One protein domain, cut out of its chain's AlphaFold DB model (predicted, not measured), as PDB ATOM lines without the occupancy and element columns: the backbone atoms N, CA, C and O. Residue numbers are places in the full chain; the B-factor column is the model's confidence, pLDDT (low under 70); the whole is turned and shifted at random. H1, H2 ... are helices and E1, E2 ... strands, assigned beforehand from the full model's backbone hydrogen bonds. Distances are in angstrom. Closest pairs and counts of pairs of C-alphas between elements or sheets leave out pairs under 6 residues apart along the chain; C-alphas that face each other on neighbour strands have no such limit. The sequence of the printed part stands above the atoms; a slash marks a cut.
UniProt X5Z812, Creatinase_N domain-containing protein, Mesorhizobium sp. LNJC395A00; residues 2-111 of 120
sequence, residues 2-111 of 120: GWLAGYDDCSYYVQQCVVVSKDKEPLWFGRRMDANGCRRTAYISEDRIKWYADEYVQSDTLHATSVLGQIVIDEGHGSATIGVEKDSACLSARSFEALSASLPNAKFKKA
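Overview. This is residues 2 to 111 of the 120 residues of the protein "Creatinase_N domain-containing protein" of Mesorhizobium sp. LNJC395A00 (UniProt X5Z812). A small three-stranded sheet, E1 E2 E3, has H2 over one face and H3 over the other, and H3 in turn packs side by side with H4. Beyond them a second small sheet, the parallel pair E4 and E5, lies apart from the first, with E5 nearing H4, while short H1 only grazes the first sheet. The 110 printed residues hold four named helices and five named strands, in the order H1 E1 E2 H2 E3 H3 E4 H4 E5, with under half of the residues in named elements. The class is mixed, helices and strands; the first sheet runs E1 E2 E3 and is mixed. The whole is compact, with a radius of gyration of the C-alphas of 13.2 A and spans of 35 by 35 by 25 A.

Along the chain. In the larger sheet, E1 is residues 17 to 19, 6.4 A long, E2 residues 27 to 31, 13.4 A, and E3 residues 49 to 52, 10.6 A. C-alpha 27 is at (37.857, 46.457, 9.980). H3, residues 64 to 74, is 15.8 A long, and H2, residues 35 to 41, is 10.1 A. H4 is residues 93 to 102, 14.3 A. E4 is residues 81 to 84, 10.0 A, and E5 residues 107 to 110, 10.3 A, ending with C-alpha 110 at (45.754, 46.614, 28.120). H1 is residues 2 to 5, 5.5 A, with C-alpha 2 at (31.641, 37.080, 16.251).

Arrangement. E1 and E2 form a hairpin, antiparallel at 154 degrees, with N 19 and O 27 within hydrogen-bond range at 2.8 A. E2 and E3 are parallel at 33 degrees, with N 50 and O 28 2.9 A apart. H3 is on this sheet at a height of 8.2 A, over E2, and only just slantwise to the strands, at 31 degrees to E2 on the local plane; its closest C-alpha to E2 is Leu 68, 7.3 A from that of Phe 29. H2 is on the opposite face at a height of 9.2 A, only just over E3 with 3 of its 7 C-alphas; the closest C-alphas, Ala 35 and Ile 49, are 6.7 A apart. H3 and H4 touch, closest at the C-alphas of Thr 65 and Leu 99, 5.0 A, the same way at a shallow tilt of 30 degrees. E4 and E5 are parallel at 35 degrees, with N 109 and O 82 2.8 A apart. E2, H2, E3 and E4, H4, E5 are strand-helix-strand units, two parallel neighbour strands with a helix between, each with a right-handed crossover. Every O i to N i+4 pair is within hydrogen-bond range in H3 and H4, 2 of 3 in H2, and H1 is too short for one.

Size, cuts and confidence. The two C-alphas farthest apart, those of Arg 40 and Asn 105, are 35.4 A apart. The printed part has no cut. The links from H1 to E1 and from E3 to H3 are long, 11 residues each. The mean pLDDT of the printed part is 96.3, and no printed residue is under 70.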
ATOM      1  N   GLY A   2      33.039  37.379  16.613       91.06
ATOM      2  CA  GLY A   2      31.641  37.080  16.251       91.06
ATOM      3  C   GLY A   2      30.592  38.042  16.816       91.06
ATOM      4  O   GLY A   2      29.829  38.606  16.045       91.06
ATOM      5  N   TRP A   3      30.612  38.336  18.124       91.38
ATOM      6  CA  TRP A   3      29.676  39.316  18.709       91.38
ATOM      7  C   TRP A   3      29.809  40.712  18.091       91.38
ATOM      8  O   TRP A   3      28.815  41.343  17.754       91.38
ATOM      9  N   LEU A   4      31.049  41.187  17.935       91.56
ATOM     10  CA  LEU A   4      31.307  42.545  17.477       91.56
ATOM     11  C   LEU A   4      31.034  42.709  15.987       91.56
ATOM     12  O   LEU A   4      30.509  43.743  15.636       91.56
ATOM     13  N   ALA A   5      31.416  41.761  15.129       93.25
ATOM     14  CA  ALA A   5      31.456  41.938  13.671       93.25
ATOM     15  C   ALA A   5      30.533  40.981  12.892       93.25
ATOM     16  O   ALA A   5      30.490  41.048  11.670       93.25
ATOM     17  N   GLY A   6      29.848  40.047  13.561       92.88
ATOM     18  CA  GLY A   6      29.096  38.963  12.911       92.88
ATOM     19  C   GLY A   6      29.974  37.861  12.304       92.88
ATOM     20  O   GLY A   6      29.455  36.888  11.775       92.88
ATOM     21  N   TYR A   7      31.303  37.988  12.384       95.25
ATOM     22  CA  TYR A   7      32.232  37.027  11.792       95.25
ATOM     23  C   TYR A   7      32.150  35.654  12.463       95.25
ATOM     24  O   TYR A   7      32.473  35.522  13.649       95.25
ATOM     25  N   ASP A   8      31.788  34.652  11.672       93.44
ATOM     26  CA  ASP A   8      31.719  33.248  12.067       93.44
ATOM     27  C   ASP A   8      32.524  32.397  11.079       93.44
ATOM     28  O   ASP A   8      32.182  32.310   9.897       93.44
ATOM     29  N   ASP A   9      33.641  31.849  11.557       89.88
ATOM     30  CA  ASP A   9      34.491  30.913  10.824       89.88
ATOM     31  C   ASP A   9      35.419  30.169  11.801       89.88
ATOM     32  O   ASP A   9      35.882  30.720  12.809       89.88
ATOM     33  N   CYS A  10      35.745  28.916  11.490       87.38
ATOM     34  CA  CYS A  10      36.681  28.111  12.269       87.38
ATOM     35  C   CYS A  10      38.124  28.415  11.837       87.38
ATOM     36  O   CYS A  10      38.806  27.581  11.250       87.38
ATOM     37  N   SER A  11      38.583  29.637  12.101       91.56
ATOM     38  CA  SER A  11      39.873  30.170  11.618       91.56
ATOM     39  C   SER A  11      40.736  30.785  12.726       91.56
ATOM     40  O   SER A  11      41.757  31.415  12.469       91.56
ATOM     41  N   TYR A  12      40.366  30.593  13.995       88.31
ATOM     42  CA  TYR A  12      41.071  31.163  15.154       88.31
ATOM     43  C   TYR A  12      42.503  30.636  15.361       88.31
ATOM     44  O   TYR A  12      43.245  31.195  16.161       88.31
ATOM     45  N   TYR A  13      42.901  29.570  14.660       90.94
ATOM     46  CA  TYR A  13      44.249  28.994  14.728       90.94
ATOM     47  C   TYR A  13      45.294  29.778  13.910       90.94
ATOM     48  O   TYR A  13      46.482  29.460  13.975       90.94
ATOM     49  N   VAL A  14      44.876  30.790  13.142       95.00
ATOM     50  CA  VAL A  14      45.763  31.762  12.487       95.00
ATOM     51  C   VAL A  14      45.523  33.166  13.040       95.00
ATOM     52  O   VAL A  14      44.495  33.450  13.653       95.00
ATOM     53  N   GLN A  15      46.489  34.065  12.837       96.38
ATOM     54  CA  GLN A  15      46.391  35.429  13.340       96.38
ATOM     55  C   GLN A  15      45.232  36.174  12.668       96.38
ATOM     56  O   GLN A  15      45.230  36.380  11.464       96.38
ATOM     57  N   GLN A  16      44.277  36.659  13.449       97.38
ATOM     58  CA  GLN A  16      43.204  37.514  12.949       97.38
ATOM     59  C   GLN A  16      42.708  38.446  14.049       97.38
ATOM     60  O   GLN A  16      42.905  38.179  15.237       97.38
ATOM     61  N   CYS A  17      42.097  39.564  13.669       97.44
ATOM     62  CA  CYS A  17      41.482  40.493  14.608       97.44
ATOM     63  C   CYS A  17      40.397  41.343  13.941       97.44
ATOM     64  O   CYS A  17      40.247  41.375  12.719       97.44
ATOM     65  N   VAL A  18      39.637  42.049  14.777       97.44
ATOM     66  CA  VAL A  18      38.817  43.181  14.348       97.44
ATOM     67  C   VAL A  18      39.422  44.443  14.947       97.44
ATOM     68  O   VAL A  18      39.655  44.506  16.154       97.44
ATOM     69  N   VAL A  19      39.678  45.437  14.102       97.44
ATOM     70  CA  VAL A  19      40.161  46.757  14.507       97.44
ATOM     71  C   VAL A  19      38.967  47.689  14.644       97.44
ATOM     72  O   VAL A  19      38.194  47.861  13.702       97.44
ATOM     73  N   VAL A  20      38.835  48.308  15.816       96.38
ATOM     74  CA  VAL A  20      37.802  49.308  16.102       96.38
ATOM     75  C   VAL A  20      38.463  50.668  16.244       96.38
ATOM     76  O   VAL A  20      39.392  50.838  17.035       96.38
ATOM     77  N   SER A  21      37.966  51.634  15.482       93.69
ATOM     78  CA  SER A  21      38.341  53.044  15.589       93.69
ATOM     79  C   SER A  21      37.138  53.857  16.070       93.69
ATOM     80  O   SER A  21      36.024  53.339  16.119       93.69
ATOM     81  N   LYS A  22      37.348  55.120  16.450       91.19
ATOM     82  CA  LYS A  22      36.251  55.983  16.916       91.19
ATOM     83  C   LYS A  22      35.343  56.466  15.785       91.19
ATOM     84  O   LYS A  22      34.151  56.626  16.007       91.19
ATOM     85  N   ASP A  23      35.920  56.677  14.605       90.12
ATOM     86  CA  ASP A  23      35.295  57.479  13.547       90.12
ATOM     87  C   ASP A  23      35.043  56.684  12.255       90.12
ATOM     88  O   ASP A  23      34.524  57.230  11.284       90.12
ATOM     89  N   LYS A  24      35.421  55.398  12.216       93.00
ATOM     90  CA  LYS A  24      35.235  54.519  11.054       93.00
ATOM     91  C   LYS A  24      34.630  53.186  11.461       93.00
ATOM     92  O   LYS A  24      34.862  52.706  12.574       93.00
ATOM     93  N   GLU A  25      33.934  52.565  10.512       94.81
ATOM     94  CA  GLU A  25      33.425  51.202  10.649       94.81
ATOM     95  C   GLU A  25      34.540  50.219  11.049       94.81
ATOM     96  O   GLU A  25      35.710  50.414  10.673       94.81
ATOM     97  N   PRO A  26      34.215  49.150  11.798       96.81
ATOM     98  CA  PRO A  26      35.189  48.126  12.141       96.81
ATOM     99  C   PRO A  26      35.845  47.537  10.891       96.81
ATOM    100  O   PRO A  26      35.229  47.425   9.836       96.81
ATOM    101  N   LEU A  27      37.110  47.154  11.022       97.81
ATOM    102  CA  LEU A  27      37.857  46.457   9.980       97.81
ATOM    103  C   LEU A  27      38.159  45.048  10.434       97.81
ATOM    104  O   LEU A  27      38.606  44.840  11.561       97.81
ATOM    105  N   TRP A  28      37.936  44.090   9.545       98.50
ATOM    106  CA  TRP A  28      38.379  42.721   9.747       98.50
ATOM    107  C   TRP A  28      39.771  42.549   9.145       98.50
ATOM    108  O   TRP A  28      40.046  43.032   8.047       98.50
ATOM    109  N   PHE A  29      40.649  41.868   9.875       98.56
ATOM    110  CA  PHE A  29      41.986  41.511   9.429       98.56
ATOM    111  C   PHE A  29      42.240  40.024   9.673       98.56
ATOM    112  O   PHE A  29      42.111  39.559  10.804       98.56
ATOM    113  N   GLY A  30      42.651  39.295   8.637       98.19
ATOM    114  CA  GLY A  30      42.964  37.868   8.738       98.19
ATOM    115  C   GLY A  30      43.652  37.311   7.491       98.19
ATOM    116  O   GLY A  30      44.105  38.053   6.618       98.19
ATOM    117  N   ARG A  31      43.757  35.984   7.393       98.00
ATOM    118  CA  ARG A  31      44.353  35.315   6.226       98.00
ATOM    119  C   ARG A  31      43.468  35.503   4.991       98.00
ATOM    120  O   ARG A  31      42.241  35.465   5.079       98.00
ATOM    121  N   ARG A  32      44.084  35.644   3.811       97.50
ATOM    122  CA  ARG A  32      43.372  35.923   2.549       97.50
ATOM    123  C   ARG A  32      42.224  34.959   2.240       97.50
ATOM    124  O   ARG A  32      41.179  35.406   1.772       97.50
ATOM    125  N   MET A  33      42.390  33.657   2.474       96.44
ATOM    126  CA  MET A  33      41.322  32.688   2.189       96.44
ATOM    127  C   MET A  33      40.106  32.837   3.120       96.44
ATOM    128  O   MET A  33      38.975  32.669   2.660       96.44
ATOM    129  N   ASP A  34      40.329  33.249   4.372       97.56
ATOM    130  CA  ASP A  34      39.287  33.424   5.395       97.56
ATOM    131  C   ASP A  34      38.506  34.740   5.192       97.56
ATOM    132  O   ASP A  34      37.377  34.891   5.657       97.56
ATOM    133  N   ALA A  35      39.034  35.669   4.381       97.25
ATOM    134  CA  ALA A  35      38.307  36.866   3.949       97.25
ATOM    135  C   ALA A  35      36.982  36.511   3.248       97.25
ATOM    136  O   ALA A  35      36.004  37.248   3.338       97.25
ATOM    137  N   ASN A  36      36.913  35.356   2.577       96.19
ATOM    138  CA  ASN A  36      35.668  34.866   1.985       96.19
ATOM    139  C   ASN A  36      34.649  34.388   3.030       96.19
ATOM    140  O   ASN A  36      33.453  34.422   2.750       96.19
ATOM    141  N   GLY A  37      35.102  33.916   4.196       95.94
ATOM    142  CA  GLY A  37      34.238  33.662   5.350       95.94
ATOM    143  C   GLY A  37      33.674  34.978   5.874       95.94
ATOM    144  O   GLY A  37      32.459  35.131   5.971       95.94
ATOM    145  N   CYS A  38      34.545  35.978   6.055       96.44
ATOM    146  CA  CYS A  38      34.159  37.326   6.477       96.44
ATOM    147  C   CYS A  38      33.086  37.944   5.573       96.44
ATOM    148  O   CYS A  38      32.040  38.340   6.077       96.44
ATOM    149  N   ARG A  39      33.270  37.909   4.246       96.62
ATOM    150  CA  ARG A  39      32.284  38.405   3.263       96.62
ATOM    151  C   ARG A  39      30.892  37.783   3.384       96.62
ATOM    152  O   ARG A  39      29.923  38.370   2.914       96.62
ATOM    153  N   ARG A  40      30.794  36.563   3.913       96.62
ATOM    154  CA  ARG A  40      29.532  35.813   3.983       96.62
ATOM    155  C   ARG A  40      28.829  35.945   5.323       96.62
ATOM    156  O   ARG A  40      27.613  35.799   5.358       96.62
ATOM    157  N   THR A  41      29.578  36.158   6.402       96.62
ATOM    158  CA  THR A  41      29.034  36.105   7.766       96.62
ATOM    159  C   THR A  41      29.060  37.454   8.474       96.62
ATOM    160  O   THR A  41      28.143  37.766   9.229       96.62
ATOM    161  N   ALA A  42      30.071  38.280   8.211       96.69
ATOM    162  CA  ALA A  42      30.271  39.542   8.903       96.69
ATOM    163  C   ALA A  42      29.509  40.697   8.235       96.69
ATOM    164  O   ALA A  42      29.332  40.720   7.021       96.69
ATOM    165  N   TYR A  43      29.142  41.717   9.015       95.81
ATOM    166  CA  TYR A  43      28.556  42.960   8.484       95.81
ATOM    167  C   TYR A  43      29.623  43.968   8.001       95.81
ATOM    168  O   TYR A  43      29.362  45.160   7.873       95.81
ATOM    169  N   ILE A  44      30.845  43.497   7.753       97.75
ATOM    170  CA  ILE A  44      32.001  44.317   7.386       97.75
ATOM    171  C   ILE A  44      31.950  44.620   5.884       97.75
ATOM    172  O   ILE A  44      31.854  43.710   5.062       97.75
ATOM    173  N   SER A  45      32.034  45.900   5.532       96.81
ATOM    174  CA  SER A  45      32.093  46.381   4.149       96.81
ATOM    175  C   SER A  45      33.375  45.917   3.439       96.81
ATOM    176  O   SER A  45      34.421  45.740   4.062       96.81
ATOM    177  N   GLU A  46      33.312  45.690   2.121       97.00
ATOM    178  CA  GLU A  46      34.408  45.071   1.350       97.00
ATOM    179  C   GLU A  46      35.735  45.844   1.470       97.00
ATOM    180  O   GLU A  46      36.804  45.247   1.589       97.00
ATOM    181  N   ASP A  47      35.688  47.177   1.512       97.12
ATOM    182  CA  ASP A  47      36.866  48.030   1.686       97.12
ATOM    183  C   ASP A  47      37.481  47.939   3.097       97.12
ATOM    184  O   ASP A  47      38.664  48.262   3.280       97.12
ATOM    185  N   ARG A  48      36.717  47.434   4.073       98.00
ATOM    186  CA  ARG A  48      37.109  47.176   5.467       98.00
ATOM    187  C   ARG A  48      37.526  45.720   5.715       98.00
ATOM    188  O   ARG A  48      37.865  45.375   6.846       98.00
ATOM    189  N   ILE A  49      37.562  44.871   4.685       98.38
ATOM    190  CA  ILE A  49      38.129  43.517   4.761       98.38
ATOM    191  C   ILE A  49      39.591  43.580   4.320       98.38
ATOM    192  O   ILE A  49      39.913  43.620   3.130       98.38
ATOM    193  N   LYS A  50      40.509  43.590   5.287       98.50
ATOM    194  CA  LYS A  50      41.952  43.541   5.028       98.50
ATOM    195  C   LYS A  50      42.500  42.155   5.310       98.50
ATOM    196  O   LYS A  50      41.954  41.389   6.097       98.50
ATOM    197  N   TRP A  51      43.600  41.824   4.655       98.38
ATOM    198  CA  TRP A  51      44.187  40.500   4.773       98.38
ATOM    199  C   TRP A  51      45.695  40.525   4.572       98.38
ATOM    200  O   TRP A  51      46.244  41.475   4.018       98.38
ATOM    201  N   TYR A  52      46.354  39.463   5.021       98.44
ATOM    202  CA  TYR A  52      47.762  39.191   4.740       98.44
ATOM    203  C   TYR A  52      47.909  37.981   3.811       98.44
ATOM    204  O   TYR A  52      47.027  37.117   3.737       98.44
ATOM    205  N   ALA A  53      49.013  37.955   3.066       97.56
ATOM    206  CA  ALA A  53      49.326  36.895   2.115       97.56
ATOM    207  C   ALA A  53      49.758  35.597   2.819       97.56
ATOM    208  O   ALA A  53      50.237  35.619   3.954       97.56
ATOM    209  N   ASP A  54      49.627  34.469   2.125       96.94
ATOM    210  CA  ASP A  54      49.878  33.140   2.697       96.94
ATOM    211  C   ASP A  54      51.330  32.939   3.160       96.94
ATOM    212  O   ASP A  54      51.569  32.183   4.093       96.94
ATOM    213  N   GLU A  55      52.294  33.674   2.600       97.56
ATOM    214  CA  GLU A  55      53.706  33.648   3.019       97.56
ATOM    215  C   GLU A  55      53.948  34.107   4.470       97.56
ATOM    216  O   GLU A  55      55.002  33.829   5.036       97.56
ATOM    217  N   TYR A  56      52.980  34.787   5.091       97.75
ATOM    218  CA  TYR A  56      53.023  35.161   6.508       97.75
ATOM    219  C   TYR A  56      52.481  34.057   7.428       97.75
ATOM    220  O   TYR A  56      52.642  34.135   8.649       97.75
ATOM    221  N   VAL A  57      51.808  33.041   6.878       96.00
ATOM    222  CA  VAL A  57      51.249  31.930   7.654       96.00
ATOM    223  C   VAL A  57      52.392  31.027   8.107       96.00
ATOM    224  O   VAL A  57      53.109  30.476   7.282       96.00
ATOM    225  N   GLN A  58      52.551  30.872   9.426       93.56
ATOM    226  CA  GLN A  58      53.585  30.017  10.035       93.56
ATOM    227  C   GLN A  58      55.020  30.335   9.572       93.56
ATOM    228  O   GLN A  58      55.891  29.472   9.596       93.56
ATOM    229  N   SER A  59      55.279  31.580   9.171       96.44
ATOM    230  CA  SER A  59      56.619  32.010   8.781       96.44
ATOM    231  C   SER A  59      57.520  32.226   9.998       96.44
ATOM    232  O   SER A  59      57.103  32.767  11.029       96.44
ATOM    233  N   ASP A  60      58.794  31.863   9.867       94.38
ATOM    234  CA  ASP A  60      59.823  32.141  10.874       94.38
ATOM    235  C   ASP A  60      60.368  33.572  10.768       94.38
ATOM    236  O   ASP A  60      60.818  34.147  11.759       94.38
ATOM    237  N   THR A  61      60.262  34.193   9.590       95.88
ATOM    238  CA  THR A  61      60.848  35.510   9.299       95.88
ATOM    239  C   THR A  61      59.815  36.620   9.143       95.88
ATOM    240  O   THR A  61      60.122  37.780   9.401       95.88
ATOM    241  N   LEU A  62      58.593  36.285   8.730       97.50
ATOM    242  CA  LEU A  62      57.494  37.228   8.548       97.50
ATOM    243  C   LEU A  62      56.438  37.022   9.635       97.50
ATOM    244  O   LEU A  62      56.227  35.909  10.112       97.50
ATOM    245  N   HIS A  63      55.743  38.091  10.022       98.00
ATOM    246  CA  HIS A  63      54.649  37.995  10.984       98.00
ATOM    247  C   HIS A  63      53.433  38.801  10.530       98.00
ATOM    248  O   HIS A  63      53.549  39.975  10.179       98.00
ATOM    249  N   ALA A  64      52.248  38.184  10.548       97.81
ATOM    250  CA  ALA A  64      51.011  38.795  10.057       97.81
ATOM    251  C   ALA A  64      50.691  40.136  10.745       97.81
ATOM    252  O   ALA A  64      50.227  41.077  10.107       97.81
ATOM    253  N   THR A  65      50.990  40.275  12.040       97.75
ATOM    254  CA  THR A  65      50.747  41.538  12.759       97.75
ATOM    255  C   THR A  65      51.643  42.700  12.320       97.75
ATOM    256  O   THR A  65      51.280  43.844  12.576       97.75
ATOM    257  N   SER A  66      52.748  42.459  11.608       98.25
ATOM    258  CA  SER A  66      53.505  43.543  10.966       98.25
ATOM    259  C   SER A  66      52.723  44.159   9.802       98.25
ATOM    260  O   SER A  66      52.733  45.375   9.634       98.25
ATOM    261  N   VAL A  67      51.974  43.342   9.049       98.56
ATOM    262  CA  VAL A  67      51.046  43.825   8.008       98.56
ATOM    263  C   VAL A  67      49.909  44.622   8.646       98.56
ATOM    264  O   VAL A  67      49.572  45.703   8.171       98.56
ATOM    265  N   LEU A  68      49.361  44.130   9.765       98.62
ATOM    266  CA  LEU A  68      48.367  44.872  10.547       98.62
ATOM    267  C   LEU A  68      48.896  46.247  10.979       98.62
ATOM    268  O   LEU A  68      48.175  47.233  10.875       98.62
ATOM    269  N   GLY A  69      50.144  46.324  11.443       98.50
ATOM    270  CA  GLY A  69      50.767  47.591  11.811       98.50
ATOM    271  C   GLY A  69      50.845  48.579  10.655       98.50
ATOM    272  O   GLY A  69      50.480  49.739  10.829       98.50
ATOM    273  N   GLN A  70      51.225  48.113   9.462       98.56
ATOM    274  CA  GLN A  70      51.228  48.963   8.270       98.56
ATOM    275  C   GLN A  70      49.821  49.469   7.931       98.56
ATOM    276  O   GLN A  70      49.639  50.661   7.716       98.56
ATOM    277  N   ILE A  71      48.805  48.603   8.000       98.38
ATOM    278  CA  ILE A  71      47.401  49.003   7.809       98.38
ATOM    279  C   ILE A  71      46.994  50.083   8.825       98.38
ATOM    280  O   ILE A  71      46.338  51.055   8.469       98.38
ATOM    281  N   VAL A  72      47.397  49.950  10.092       98.00
ATOM    282  CA  VAL A  72      47.121  50.955  11.135       98.00
ATOM    283  C   VAL A  72      47.823  52.291  10.844       98.00
ATOM    284  O   VAL A  72      47.254  53.349  11.125       98.00
ATOM    285  N   ILE A  73      49.033  52.270  10.274       98.19
ATOM    286  CA  ILE A  73      49.729  53.484   9.813       98.19
ATOM    287  C   ILE A  73      48.950  54.140   8.673       98.19
ATOM    288  O   ILE A  73      48.680  55.338   8.750       98.19
ATOM    289  N   ASP A  74      48.549  53.359   7.672       97.44
ATOM    290  CA  ASP A  74      47.828  53.842   6.490       97.44
ATOM    291  C   ASP A  74      46.444  54.417   6.858       97.44
ATOM    292  O   ASP A  74      45.956  55.353   6.228       97.44
ATOM    293  N   GLU A  75      45.833  53.919   7.939       96.12
ATOM    294  CA  GLU A  75      44.601  54.459   8.531       96.12
ATOM    295  C   GLU A  75      44.810  55.774   9.313       96.12
ATOM    296  O   GLU A  75      43.834  56.382   9.757       96.12
ATOM    297  N   GLY A  76      46.058  56.236   9.470       96.62
ATOM    298  CA  GLY A  76      46.420  57.472  10.172       96.62
ATOM    299  C   GLY A  76      46.626  57.305  11.681       96.62
ATOM    300  O   GLY A  76      46.612  58.285  12.427       96.62
ATOM    301  N   HIS A  77      46.814  56.073  12.161       96.94
ATOM    302  CA  HIS A  77      46.867  55.748  13.590       96.94
ATOM    303  C   HIS A  77      48.245  55.260  14.073       96.94
ATOM    304  O   HIS A  77      48.363  54.743  15.184       96.94
ATOM    305  N   GLY A  78      49.308  55.488  13.293       97.44
ATOM    306  CA  GLY A  78      50.677  55.032  13.594       97.44
ATOM    307  C   GLY A  78      51.277  55.507  14.930       97.44
ATOM    308  O   GLY A  78      52.196  54.883  15.454       97.44
ATOM    309  N   SER A  79      50.753  56.593  15.507       98.19
ATOM    310  CA  SER A  79      51.166  57.144  16.810       98.19
ATOM    311  C   SER A  79      50.040  57.164  17.851       98.19
ATOM    312  O   SER A  79      50.104  57.893  18.845       98.19
ATOM    313  N   ALA A  80      48.960  56.417  17.610       97.56
ATOM    314  CA  ALA A  80      47.784  56.425  18.469       97.56
ATOM    315  C   ALA A  80      48.023  55.704  19.807       97.56
ATOM    316  O   ALA A  80      49.002  54.983  20.013       97.56
ATOM    317  N   THR A  81      47.081  55.871  20.737       98.25
ATOM    318  CA  THR A  81      46.960  54.953  21.878       98.25
ATOM    319  C   THR A  81      46.109  53.765  21.451       98.25
ATOM    320  O   THR A  81      44.943  53.947  21.111       98.25
ATOM    321  N   ILE A  82      46.689  52.566  21.467       98.12
ATOM    322  CA  ILE A  82      46.076  51.351  20.923       98.12
ATOM    323  C   ILE A  82      45.815  50.368  22.061       98.12
ATOM    324  O   ILE A  82      46.729  49.963  22.782       98.12
ATOM    325  N   GLY A  83      44.549  49.993  22.232       97.81
ATOM    326  CA  GLY A  83      44.152  48.918  23.132       97.81
ATOM    327  C   GLY A  83      44.347  47.559  22.466       97.81
ATOM    328  O   GLY A  83      43.926  47.376  21.329       97.81
ATOM    329  N   VAL A  84      44.961  46.609  23.170       97.75
ATOM    330  CA  VAL A  84      45.053  45.209  22.727       97.75
ATOM    331  C   VAL A  84      44.655  44.267  23.860       97.75
ATOM    332  O   VAL A  84      44.865  44.578  25.040       97.75
ATOM    333  N   GLU A  85      44.086  43.117  23.506       96.38
ATOM    334  CA  GLU A  85      43.751  42.054  24.456       96.38
ATOM    335  C   GLU A  85      45.022  41.264  24.826       96.38
ATOM    336  O   GLU A  85      45.285  40.192  24.284       96.38
ATOM    337  N   LYS A  86      45.853  41.841  25.706       94.94
ATOM    338  CA  LYS A  86      47.152  41.298  26.147       94.94
ATOM    339  C   LYS A  86      47.081  39.922  26.811       94.94
ATOM    340  O   LYS A  86      48.100  39.244  26.836       94.94
ATOM    341  N   ASP A  87      45.929  39.542  27.348       93.50
ATOM    342  CA  ASP A  87      45.688  38.253  28.010       93.50
ATOM    343  C   ASP A  87      44.854  37.302  27.129       93.50
ATOM    344  O   ASP A  87      44.347  36.275  27.578       93.50
ATOM    345  N   SER A  88      44.663  37.651  25.852       92.56
ATOM    346  CA  SER A  88      43.972  36.790  24.896       92.56
ATOM    347  C   SER A  88      44.839  35.598  24.509       92.56
ATOM    348  O   SER A  88      45.977  35.760  24.069       92.56
ATOM    349  N   ALA A  89      44.254  34.399  24.536       88.81
ATOM    350  CA  ALA A  89      44.897  33.182  24.038       88.81
ATOM    351  C   ALA A  89      45.293  33.267  22.546       88.81
ATOM    352  O   ALA A  89      46.133  32.498  22.088       88.81
ATOM    353  N   CYS A  90      44.701  34.200  21.788       90.06
ATOM    354  CA  CYS A  90      44.982  34.412  20.366       90.06
ATOM    355  C   CYS A  90      46.002  35.540  20.104       90.06
ATOM    356  O   CYS A  90      46.364  35.781  18.950       90.06
ATOM    357  N   LEU A  91      46.471  36.250  21.142       95.12
ATOM    358  CA  LEU A  91      47.531  37.254  21.026       95.12
ATOM    359  C   LEU A  91      48.820  36.721  21.656       95.12
ATOM    360  O   LEU A  91      49.102  36.938  22.831       95.12
ATOM    361  N   SER A  92      49.623  36.031  20.850       96.12
ATOM    362  CA  SER A  92      50.928  35.547  21.304       96.12
ATOM    363  C   SER A  92      51.904  36.699  21.596       96.12
ATOM    364  O   SER A  92      51.767  37.803  21.057       96.12
ATOM    365  N   ALA A  93      52.945  36.419  22.388       96.81
ATOM    366  CA  ALA A  93      54.032  37.369  22.638       96.81
ATOM    367  C   ALA A  93      54.681  37.849  21.328       96.81
ATOM    368  O   ALA A  93      54.789  39.053  21.106       96.81
ATOM    369  N   ARG A  94      54.991  36.924  20.408       96.94
ATOM    370  CA  ARG A  94      55.556  37.234  19.084       96.94
ATOM    371  C   ARG A  94      54.625  38.124  18.257       96.94
ATOM    372  O   ARG A  94      55.079  39.068  17.612       96.94
ATOM    373  N   SER A  95      53.315  37.871  18.316       97.25
ATOM    374  CA  SER A  95      52.311  38.701  17.645       97.25
ATOM    375  C   SER A  95      52.326  40.135  18.157       97.25
ATOM    376  O   SER A  95      52.274  41.074  17.356       97.25
ATOM    377  N   PHE A  96      52.419  40.308  19.475       98.19
ATOM    378  CA  PHE A  96      52.501  41.622  20.097       98.19
ATOM    379  C   PHE A  96      53.832  42.328  19.798       98.19
ATOM    380  O   PHE A  96      53.819  43.507  19.458       98.19
ATOM    381  N   GLU A  97      54.962  41.623  19.865       98.12
ATOM    382  CA  GLU A  97      56.290  42.167  19.548       98.12
ATOM    383  C   GLU A  97      56.360  42.687  18.112       98.12
ATOM    384  O   GLU A  97      56.744  43.835  17.890       98.12
ATOM    385  N   ALA A  98      55.913  41.888  17.140       98.25
ATOM    386  CA  ALA A  98      55.920  42.279  15.734       98.25
ATOM    387  C   ALA A  98      54.974  43.460  15.446       98.25
ATOM    388  O   ALA A  98      55.319  44.346  14.660       98.25
ATOM    389  N   LEU A  99      53.821  43.522  16.127       98.44
ATOM    390  CA  LEU A  99      52.917  44.674  16.054       98.44
ATOM    391  C   LEU A  99      53.572  45.928  16.648       98.44
ATOM    392  O   LEU A  99      53.558  46.994  16.036       98.44
ATOM    393  N   SER A 100      54.173  45.801  17.830       98.25
ATOM    394  CA  SER A 100      54.818  46.915  18.521       98.25
ATOM    395  C   SER A 100      56.017  47.450  17.745       98.25
ATOM    396  O   SER A 100      56.214  48.661  17.702       98.25
ATOM    397  N   ALA A 101      56.793  46.574  17.104       98.44
ATOM    398  CA  ALA A 101      57.911  46.960  16.251       98.44
ATOM    399  C   ALA A 101      57.448  47.723  14.999       98.44
ATOM    400  O   ALA A 101      58.095  48.687  14.596       98.44
ATOM    401  N   SER A 102      56.308  47.336  14.413       98.31
ATOM    402  CA  SER A 102      55.721  48.043  13.263       98.31
ATOM    403  C   SER A 102      55.079  49.391  13.613       98.31
ATOM    404  O   SER A 102      54.844  50.203  12.727       98.31
ATOM    405  N   LEU A 103      54.814  49.657  14.896       98.50
ATOM    406  CA  LEU A 103      54.157  50.873  15.387       98.50
ATOM    407  C   LEU A 103      54.994  51.537  16.497       98.50
ATOM    408  O   LEU A 103      54.517  51.682  17.627       98.50
ATOM    409  N   PRO A 104      56.236  51.969  16.208       98.31
ATOM    410  CA  PRO A 104      57.180  52.418  17.235       98.31
ATOM    411  C   PRO A 104      56.724  53.681  17.983       98.31
ATOM    412  O   PRO A 104      57.167  53.937  19.100       98.31
ATOM    413  N   ASN A 105      55.824  54.465  17.383       98.38
ATOM    414  CA  ASN A 105      55.296  55.700  17.963       98.38
ATOM    415  C   ASN A 105      53.957  55.504  18.696       98.38
ATOM    416  O   ASN A 105      53.439  56.456  19.286       98.38
ATOM    417  N   ALA A 106      53.367  54.306  18.646       98.50
ATOM    418  CA  ALA A 106      52.094  54.022  19.295       98.50
ATOM    419  C   ALA A 106      52.271  53.724  20.790       98.50
ATOM    420  O   ALA A 106      53.287  53.202  21.248       98.50
ATOM    421  N   LYS A 107      51.231  54.013  21.578       98.50
ATOM    422  CA  LYS A 107      51.174  53.671  23.006       98.50
ATOM    423  C   LYS A 107      50.221  52.505  23.216       98.50
ATOM    424  O   LYS A 107      49.007  52.682  23.160       98.50
ATOM    425  N   PHE A 108      50.752  51.326  23.523       98.31
ATOM    426  CA  PHE A 108      49.924  50.143  23.765       98.31
ATOM    427  C   PHE A 108      49.354  50.109  25.186       98.31
ATOM    428  O   PHE A 108      50.078  50.241  26.177       98.31
ATOM    429  N   LYS A 109      48.045  49.876  25.295       98.00
ATOM    430  CA  LYS A 109      47.316  49.710  26.556       98.00
ATOM    431  C   LYS A 109      46.667  48.333  26.620       98.00
ATOM    432  O   LYS A 109      46.285  47.759  25.605       98.00
ATOM    433  N   LYS A 110      46.546  47.811  27.839       96.12
ATOM    434  CA  LYS A 110      45.754  46.614  28.120       96.12
ATOM    435  C   LYS A 110      44.276  46.958  27.906       96.12
ATOM    436  O   LYS A 110      43.785  47.879  28.551       96.12
ATOM    437  N   ALA A 111      43.602  46.235  27.020       95.75
ATOM    438  CA  ALA A 111      42.168  46.368  26.748       95.75
ATOM    439  C   ALA A 111      41.428  45.029  26.906       95.75
ATOM    440  O   ALA A 111      40.369  44.820  26.318       95.75
TER     441      ALA A 111